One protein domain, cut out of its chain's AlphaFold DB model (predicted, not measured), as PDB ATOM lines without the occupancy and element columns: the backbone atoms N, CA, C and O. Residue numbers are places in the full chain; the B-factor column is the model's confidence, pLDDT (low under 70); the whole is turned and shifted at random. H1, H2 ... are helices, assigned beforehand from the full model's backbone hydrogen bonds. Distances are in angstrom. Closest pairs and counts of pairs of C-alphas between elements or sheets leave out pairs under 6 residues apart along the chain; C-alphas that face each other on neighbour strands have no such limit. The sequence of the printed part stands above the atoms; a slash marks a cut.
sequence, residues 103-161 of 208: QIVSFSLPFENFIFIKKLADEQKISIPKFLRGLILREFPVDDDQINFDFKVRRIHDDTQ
ATOM      1  N   GLN A 103     205.398 235.660 395.370       61.91
ATOM      2  CA  GLN A 103     204.043 236.165 395.584       61.91
ATOM      3  C   GLN A 103     203.711 237.233 394.541       61.91
ATOM      4  O   GLN A 103     204.439 238.210 394.385       61.91
ATOM      5  N   ILE A 104     202.598 237.056 393.829       58.56
ATOM      6  CA  ILE A 104     202.102 238.044 392.865       58.56
ATOM      7  C   ILE A 104     201.016 238.862 393.554       58.56
ATOM      8  O   ILE A 104     199.946 238.341 393.864       58.56
ATOM      9  N   VAL A 105     201.289 240.146 393.773       57.72
ATOM     10  CA  VAL A 105     200.314 241.097 394.308       57.72
ATOM     11  C   VAL A 105     199.800 241.961 393.164       57.72
ATOM     12  O   VAL A 105     200.544 242.755 392.592       57.72
ATOM     13  N   SER A 106     198.518 241.813 392.844       56.72
ATOM     14  CA  SER A 106     197.815 242.679 391.896       56.72
ATOM     15  C   SER A 106     197.023 243.721 392.672       56.72
ATOM     16  O   SER A 106     196.251 243.373 393.562       56.72
ATOM     17  N   PHE A 107     197.179 244.993 392.328       62.50
ATOM     18  CA  PHE A 107     196.425 246.082 392.942       62.50
ATOM     19  C   PHE A 107     195.891 247.031 391.873       62.50
ATOM     20  O   PHE A 107     196.493 247.201 390.813       62.50
ATOM     21  N   SER A 108     194.749 247.653 392.166       64.81
ATOM     22  CA  SER A 108     194.213 248.738 391.350       64.81
ATOM     23  C   SER A 108     194.767 250.059 391.863       64.81
ATOM     24  O   SER A 108     194.672 250.362 393.053       64.81
ATOM     25  N   LEU A 109     195.365 250.840 390.969       69.75
ATOM     26  CA  LEU A 109     195.864 252.171 391.272       69.75
ATOM     27  C   LEU A 109     194.865 253.196 390.719       69.75
ATOM     28  O   LEU A 109     194.648 253.210 389.506       69.75
ATOM     29  N   PRO A 110     194.269 254.063 391.562       82.31
ATOM     30  CA  PRO A 110     193.425 255.148 391.076       82.31
ATOM     31  C   PRO A 110     194.153 255.988 390.024       82.31
ATOM     32  O   PRO A 110     195.348 256.262 390.168       82.31
ATOM     33  N   PHE A 111     193.435 256.416 388.984       70.75
ATOM     34  CA  PHE A 111     194.030 257.107 387.836       70.75
ATOM     35  C   PHE A 111     194.833 258.350 388.245       70.75
ATOM     36  O   PHE A 111     195.957 258.534 387.788       70.75
ATOM     37  N   GLU A 112     194.325 259.139 389.193       76.50
ATOM     38  CA  GLU A 112     195.025 260.336 389.679       76.50
ATOM     39  C   GLU A 112     196.369 260.011 390.343       76.50
ATOM     40  O   GLU A 112     197.370 260.699 390.124       76.50
ATOM     41  N   ASN A 113     196.430 258.904 391.089       80.94
ATOM     42  CA  ASN A 113     197.674 258.436 391.694       80.94
ATOM     43  C   ASN A 113     198.666 257.991 390.613       80.94
ATOM     44  O   ASN A 113     199.863 258.251 390.735       80.94
ATOM     45  N   PHE A 114     198.181 257.357 389.541       81.31
ATOM     46  CA  PHE A 114     199.015 256.979 388.402       81.31
ATOM     47  C   PHE A 114     199.609 258.202 387.693       81.31
ATOM     48  O   PHE A 114     200.814 258.223 387.437       81.31
ATOM     49  N   ILE A 115     198.807 259.238 387.427       82.06
ATOM     50  CA  ILE A 115     199.286 260.487 386.816       82.06
ATOM     51  C   ILE A 115     200.361 261.141 387.687       82.06
ATOM     52  O   ILE A 115     201.405 261.556 387.176       82.06
ATOM     53  N   PHE A 116     200.148 261.174 389.002       85.25
ATOM     54  CA  PHE A 116     201.122 261.714 389.943       85.25
ATOM     55  C   PHE A 116     202.440 260.924 389.935       85.25
ATOM     56  O   PHE A 116     203.513 261.510 389.798       85.25
ATOM     57  N   ILE A 117     202.365 259.591 389.999       83.81
ATOM     58  CA  ILE A 117     203.531 258.700 389.916       83.81
ATOM     59  C   ILE A 117     204.279 258.894 388.594       83.81
ATOM     60  O   ILE A 117     205.506 258.989 388.595       83.81
ATOM     61  N   LYS A 118     203.555 258.985 387.472       86.25
ATOM     62  CA  LYS A 118     204.152 259.215 386.155       86.25
ATOM     63  C   LYS A 118     204.925 260.531 386.124       86.25
ATOM     64  O   LYS A 118     206.077 260.538 385.707       86.25
ATOM     65  N   LYS A 119     204.316 261.620 386.600       88.62
ATOM     66  CA  LYS A 119     204.960 262.937 386.645       88.62
ATOM     67  C   LYS A 119     206.263 262.900 387.450       88.62
ATOM     68  O   LYS A 119     207.286 263.370 386.963       88.62
ATOM     69  N   LEU A 120     206.241 262.300 388.642       91.06
ATOM     70  CA  LEU A 120     207.433 262.195 389.490       91.06
ATOM     71  C   LEU A 120     208.528 261.312 388.874       91.06
ATOM     72  O   LEU A 120     209.714 261.623 388.997       91.06
ATOM     73  N   ALA A 121     208.148 260.224 388.201       88.31
ATOM     74  CA  ALA A 121     209.092 259.369 387.487       88.31
ATOM     75  C   ALA A 121     209.759 260.120 386.318       88.31
ATOM     76  O   ALA A 121     210.983 260.059 386.165       88.31
ATOM     77  N   ASP A 122     208.972 260.883 385.552       88.06
ATOM     78  CA  ASP A 122     209.449 261.696 384.429       88.06
ATOM     79  C   ASP A 122     210.410 262.809 384.896       88.06
ATOM     80  O   ASP A 122     211.465 263.002 384.289       88.06
ATOM     81  N   GLU A 123     210.103 263.495 386.006       93.31
ATOM     82  CA  GLU A 123     210.979 264.510 386.624       93.31
ATOM     83  C   GLU A 123     212.350 263.932 387.010       93.31
ATOM     84  O   GLU A 123     213.384 264.585 386.847       93.31
ATOM     85  N   GLN A 124     212.370 262.679 387.462       91.19
ATOM     86  CA  GLN A 124     213.590 261.948 387.810       91.19
ATOM     87  C   GLN A 124     214.245 261.248 386.610       91.19
ATOM     88  O   GLN A 124     215.291 260.617 386.770       91.19
ATOM     89  N   LYS A 125     213.663 261.361 385.408       93.62
ATOM     90  CA  LYS A 125     214.120 260.701 384.174       93.62
ATOM     91  C   LYS A 125     214.287 259.185 384.335       93.62
ATOM     92  O   LYS A 125     215.221 258.588 383.799       93.62
ATOM     93  N   ILE A 126     213.387 258.556 385.084       87.94
ATOM     94  CA  ILE A 126     213.356 257.105 385.289       87.94
ATOM     95  C   ILE A 126     212.001 256.533 384.884       87.94
ATOM     96  O   ILE A 126     210.999 257.233 384.811       87.94
ATOM     97  N   SER A 127     211.958 255.229 384.618       85.69
ATOM     98  CA  SER A 127     210.700 254.553 384.316       85.69
ATOM     99  C   SER A 127     209.813 254.464 385.566       85.69
ATOM    100  O   SER A 127     210.317 254.327 386.683       85.69
ATOM    101  N   ILE A 128     208.486 254.470 385.384       79.81
ATOM    102  CA  ILE A 128     207.508 254.214 386.460       79.81
ATOM    103  C   ILE A 128     207.867 252.961 387.292       79.81
ATOM    104  O   ILE A 128     207.882 253.071 388.517       79.81
ATOM    105  N   PRO A 129     208.230 251.802 386.693       81.44
ATOM    106  CA  PRO A 129     208.684 250.633 387.449       81.44
ATOM    107  C   PRO A 129     209.855 250.927 388.384       81.44
ATOM    108  O   PRO A 129     209.855 250.508 389.538       81.44
ATOM    109  N   LYS A 130     210.860 251.656 387.889       81.94
ATOM    110  CA  LYS A 130     212.061 251.989 388.657       81.94
ATOM    111  C   LYS A 130     211.741 252.969 389.784       81.94
ATOM    112  O   LYS A 130     212.255 252.814 390.887       81.94
ATOM    113  N   PHE A 131     210.861 253.931 389.520       87.06
ATOM    114  CA  PHE A 131     210.368 254.865 390.527       87.06
ATOM    115  C   PHE A 131     209.587 254.143 391.635       87.06
ATOM    116  O   PHE A 131     209.888 254.317 392.815       87.06
ATOM    117  N   LEU A 132     208.637 253.273 391.271       83.88
ATOM    118  CA  LEU A 132     207.861 252.480 392.227       83.88
ATOM    119  C   LEU A 132     208.743 251.526 393.034       83.88
ATOM    120  O   LEU A 132     208.566 251.430 394.242       83.88
ATOM    121  N   ARG A 133     209.729 250.879 392.402       84.31
ATOM    122  CA  ARG A 133     210.742 250.068 393.095       84.31
ATOM    123  C   ARG A 133     211.474 250.879 394.159       84.31
ATOM    124  O   ARG A 133     211.553 250.434 395.296       84.31
ATOM    125  N   GLY A 134     211.921 252.089 393.824       85.44
ATOM    126  CA  GLY A 134     212.559 252.991 394.787       85.44
ATOM    127  C   GLY A 134     211.642 253.389 395.947       85.44
ATOM    128  O   GLY A 134     212.095 253.443 397.087       85.44
ATOM    129  N   LEU A 135     210.352 253.623 395.682       86.50
ATOM    130  CA  LEU A 135     209.373 253.874 396.742       86.50
ATOM    131  C   LEU A 135     209.190 252.653 397.649       86.50
ATOM    132  O   LEU A 135     209.231 252.802 398.865       86.50
ATOM    133  N   ILE A 136     209.022 251.454 397.083       83.38
ATOM    134  CA  ILE A 136     208.797 250.242 397.881       83.38
ATOM    135  C   ILE A 136     210.004 249.938 398.767       83.38
ATOM    136  O   ILE A 136     209.826 249.758 399.966       83.38
ATOM    137  N   LEU A 137     211.218 249.954 398.210       82.19
ATOM    138  CA  LEU A 137     212.451 249.688 398.961       82.19
ATOM    139  C   LEU A 137     212.693 250.685 400.100       82.19
ATOM    140  O   LEU A 137     213.384 250.373 401.064       82.19
ATOM    141  N   ARG A 138     212.149 251.904 399.988       84.69
ATOM    142  CA  ARG A 138     212.265 252.927 401.030       84.69
ATOM    143  C   ARG A 138     211.236 252.751 402.144       84.69
ATOM    144  O   ARG A 138     211.556 252.997 403.303       84.69
ATOM    145  N   GLU A 139     210.003 252.393 401.794       83.06
ATOM    146  CA  GLU A 139     208.884 252.352 402.745       83.06
ATOM    147  C   GLU A 139     208.674 250.964 403.376       83.06
ATOM    148  O   GLU A 139     208.084 250.865 404.454       83.06
ATOM    149  N   PHE A 140     209.148 249.890 402.736       75.25
ATOM    150  CA  PHE A 140     208.927 248.508 403.166       75.25
ATOM    151  C   PHE A 140     210.251 247.755 403.370       75.25
ATOM    152  O   PHE A 140     211.187 247.946 402.597       75.25
ATOM    153  N   PRO A 141     210.343 246.876 404.387       76.00
ATOM    154  CA  PRO A 141     211.543 246.091 404.678       76.00
ATOM    155  C   PRO A 141     211.642 244.884 403.732       76.00
ATOM    156  O   PRO A 141     211.413 243.749 404.143       76.00
ATOM    157  N   VAL A 142     211.912 245.149 402.456       72.44
ATOM    158  CA  VAL A 142     212.072 244.139 401.401       72.44
ATOM    159  C   VAL A 142     213.400 244.346 400.679       72.44
ATOM    160  O   VAL A 142     213.825 245.485 400.480       72.44
ATOM    161  N   ASP A 143     214.046 243.253 400.284       74.06
ATOM    162  CA  ASP A 143     215.289 243.285 399.511       74.06
ATOM    163  C   ASP A 143     214.991 243.484 398.010       74.06
ATOM    164  O   ASP A 143     213.914 243.146 397.511       74.06
ATOM    165  N   ASP A 144     215.929 244.064 397.254       70.69
ATOM    166  CA  ASP A 144     215.712 244.416 395.836       70.69
ATOM    167  C   ASP A 144     215.451 243.195 394.937       70.69
ATOM    168  O   ASP A 144     214.652 243.254 393.997       70.69
ATOM    169  N   ASP A 145     216.070 242.063 395.260       72.19
ATOM    170  CA  ASP A 145     215.889 240.781 394.579       72.19
ATOM    171  C   ASP A 145     214.554 240.095 394.913       72.19
ATOM    172  O   ASP A 145     214.103 239.233 394.157       72.19
ATOM    173  N   GLN A 146     213.871 240.522 395.980       65.00
ATOM    174  CA  GLN A 146     212.539 240.037 396.361       65.00
ATOM    175  C   GLN A 146     211.407 240.729 395.591       65.00
ATOM    176  O   GLN A 146     210.256 240.290 395.646       65.00
ATOM    177  N   ILE A 147     211.702 241.812 394.862       67.44
ATOM    178  CA  ILE A 147     210.703 242.575 394.115       67.44
ATOM    179  C   ILE A 147     210.857 242.296 392.624       67.44
ATOM    180  O   ILE A 147     211.887 242.595 392.016       67.44
ATOM    181  N   ASN A 148     209.784 241.832 391.986       67.31
ATOM    182  CA  ASN A 148     209.690 241.798 390.534       67.31
ATOM    183  C   ASN A 148     208.459 242.571 390.063       67.31
ATOM    184  O   ASN A 148     207.333 242.281 390.461       67.31
ATOM    185  N   PHE A 149     208.684 243.547 389.191       63.00
ATOM    186  CA  PHE A 149     207.616 244.300 388.559       63.00
ATOM    187  C   PHE A 149     207.449 243.838 387.119       63.00
ATOM    188  O   PHE A 149     208.208 244.238 386.234       63.00
ATOM    189  N   ASP A 150     206.423 243.031 386.879       58.22
ATOM    190  CA  ASP A 150     206.037 242.660 385.526       58.22
ATOM    191  C   ASP A 150     205.046 243.690 384.965       58.22
ATOM    192  O   ASP A 150     203.835 243.578 385.137       58.22
ATOM    193  N   PHE A 151     205.580 244.730 384.320       49.34
ATOM    194  CA  PHE A 151     204.793 245.708 383.557       49.34
ATOM    195  C   PHE A 151     204.567 245.281 382.110       49.34
ATOM    196  O   PHE A 151     204.116 246.094 381.297       49.34
ATOM    197  N   LYS A 152     204.867 244.024 381.747       43.00
ATOM    198  CA  LYS A 152     204.313 243.504 380.502       43.00
ATOM    199  C   LYS A 152     202.812 243.728 380.601       43.00
ATOM    200  O   LYS A 152     202.193 243.370 381.603       43.00
ATOM    201  N   VAL A 153     202.225 244.319 379.561       37.97
ATOM    202  CA  VAL A 153     200.808 244.094 379.301       37.97
ATOM    203  C   VAL A 153     200.714 242.584 379.268       37.97
ATOM    204  O   VAL A 153     201.156 241.959 378.301       37.97
ATOM    205  N   ARG A 154     200.244 241.972 380.358       34.66
ATOM    206  CA  ARG A 154     199.746 240.619 380.270       34.66
ATOM    207  C   ARG A 154     198.687 240.756 379.188       34.66
ATOM    208  O   ARG A 154     197.622 241.313 379.426       34.66
ATOM    209  N   ARG A 155     198.991 240.305 377.965       34.69
ATOM    210  CA  ARG A 155     197.960 239.610 377.211       34.69
ATOM    211  C   ARG A 155     197.599 238.508 378.179       34.69
ATOM    212  O   ARG A 155     198.406 237.605 378.395       34.69
ATOM    213  N   ILE A 156     196.529 238.730 378.926       34.16
ATOM    214  CA  ILE A 156     195.994 237.756 379.854       34.16
ATOM    215  C   ILE A 156     195.492 236.655 378.924       34.16
ATOM    216  O   ILE A 156     194.377 236.700 378.446       34.16
ATOM    217  N   HIS A 157     196.405 235.777 378.534       33.03
ATOM    218  CA  HIS A 157     196.141 234.423 378.090       33.03
ATOM    219  C   HIS A 157     196.835 233.542 379.119       33.03
ATOM    220  O   HIS A 157     197.824 232.865 378.858       33.03
ATOM    221  N   ASP A 158     196.359 233.704 380.346       31.39
ATOM    222  CA  ASP A 158     196.308 232.623 381.313       31.39
ATOM    223  C   ASP A 158     195.018 232.820 382.120       31.39
ATOM    224  O   ASP A 158     195.023 233.103 383.317       31.39
ATOM    225  N   ASP A 159     193.897 232.937 381.401       40.78
ATOM    226  CA  ASP A 159     192.833 231.930 381.340       40.78
ATOM    227  C   ASP A 159     192.622 231.049 382.586       40.78
ATOM    228  O   ASP A 159     192.346 229.851 382.516       40.78
ATOM    229  N   THR A 160     192.789 231.631 383.772       41.34
ATOM    230  CA  THR A 160     192.686 230.877 385.021       41.34
ATOM    231  C   THR A 160     191.322 230.983 385.661       41.34
ATOM    232  O   THR A 160     191.027 230.106 386.467       41.34
ATOM    233  N   GLN A 161     190.465 231.933 385.246       35.16
ATOM    234  CA  GLN A 161     189.011 231.880 385.492       35.16
ATOM    235  C   GLN A 161     188.111 232.536 384.415       35.16
ATOM    236  O   GLN A 161     186.898 232.408 384.560       35.16
TER     237      GLN A 161
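What this domain is: This is residues 103 to 161 of the 208 residues of an uncharacterized protein of Criblamydia sequanensis CRIB-18 (UniProt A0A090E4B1). Two helices, H1 and H2, meet at a corner to make an L, with residues 103 to 110 leading into H1 and a long stretch without a named element, residues 140 to 161, following H2. After H2 the backbone folds back, and residues 152 to 161 stick out as a tail. The printed part has 59 residues with two named helices, H1 then H2, and no named strand; the class is all helix, though under half of the residues, 25 of 59, are in named elements. The whole is loose, with a radius of gyration of the C-alphas of 13.2 A and spans of 38 by 27 by 18 A.

How they stand to each other: H1, residues 111 to 123, touches H2, residues 128 to 139. The closest C-alphas of the two, those of Ala 121 and Ile 128, are 5.5 A apart. H1 touches H2 with residues 117 to 122 alone, and H2 touches H1 with residues 128 to 132 alone. Their lines are about perpendicular, at 84 degrees, and their centres are 12.5 A apart. A tight link of 4 residues joins them. In H1 and H2 every O i to N i+4 pair is within hydrogen-bond range.

Where its parts are: H1 has 13 residues and measures 18.5 A from C-alpha 111 at (194.030, 257.107, 387.836) to C-alpha 123 at (210.979, 264.510, 386.624). H2 has 12 residues and measures 16.4 A, ending with C-alpha 139 at (208.884, 252.352, 402.745). Residues 140 to 161 hold no named element.

The domain as a whole: The two C-alphas farthest apart, those of Glu 123 and Gln 161, are 39.4 A apart. Residues 106 to 113, of which 111 to 113 belong to H1, residues 138 to 143 and residues 152 to 161 stand free. Without them the body spans 29 by 16 by 13 A. The printed part has no cut. Its mean pLDDT is 70.3, and confidence is low, under 70, in residues 103 to 109 and 146 to 161.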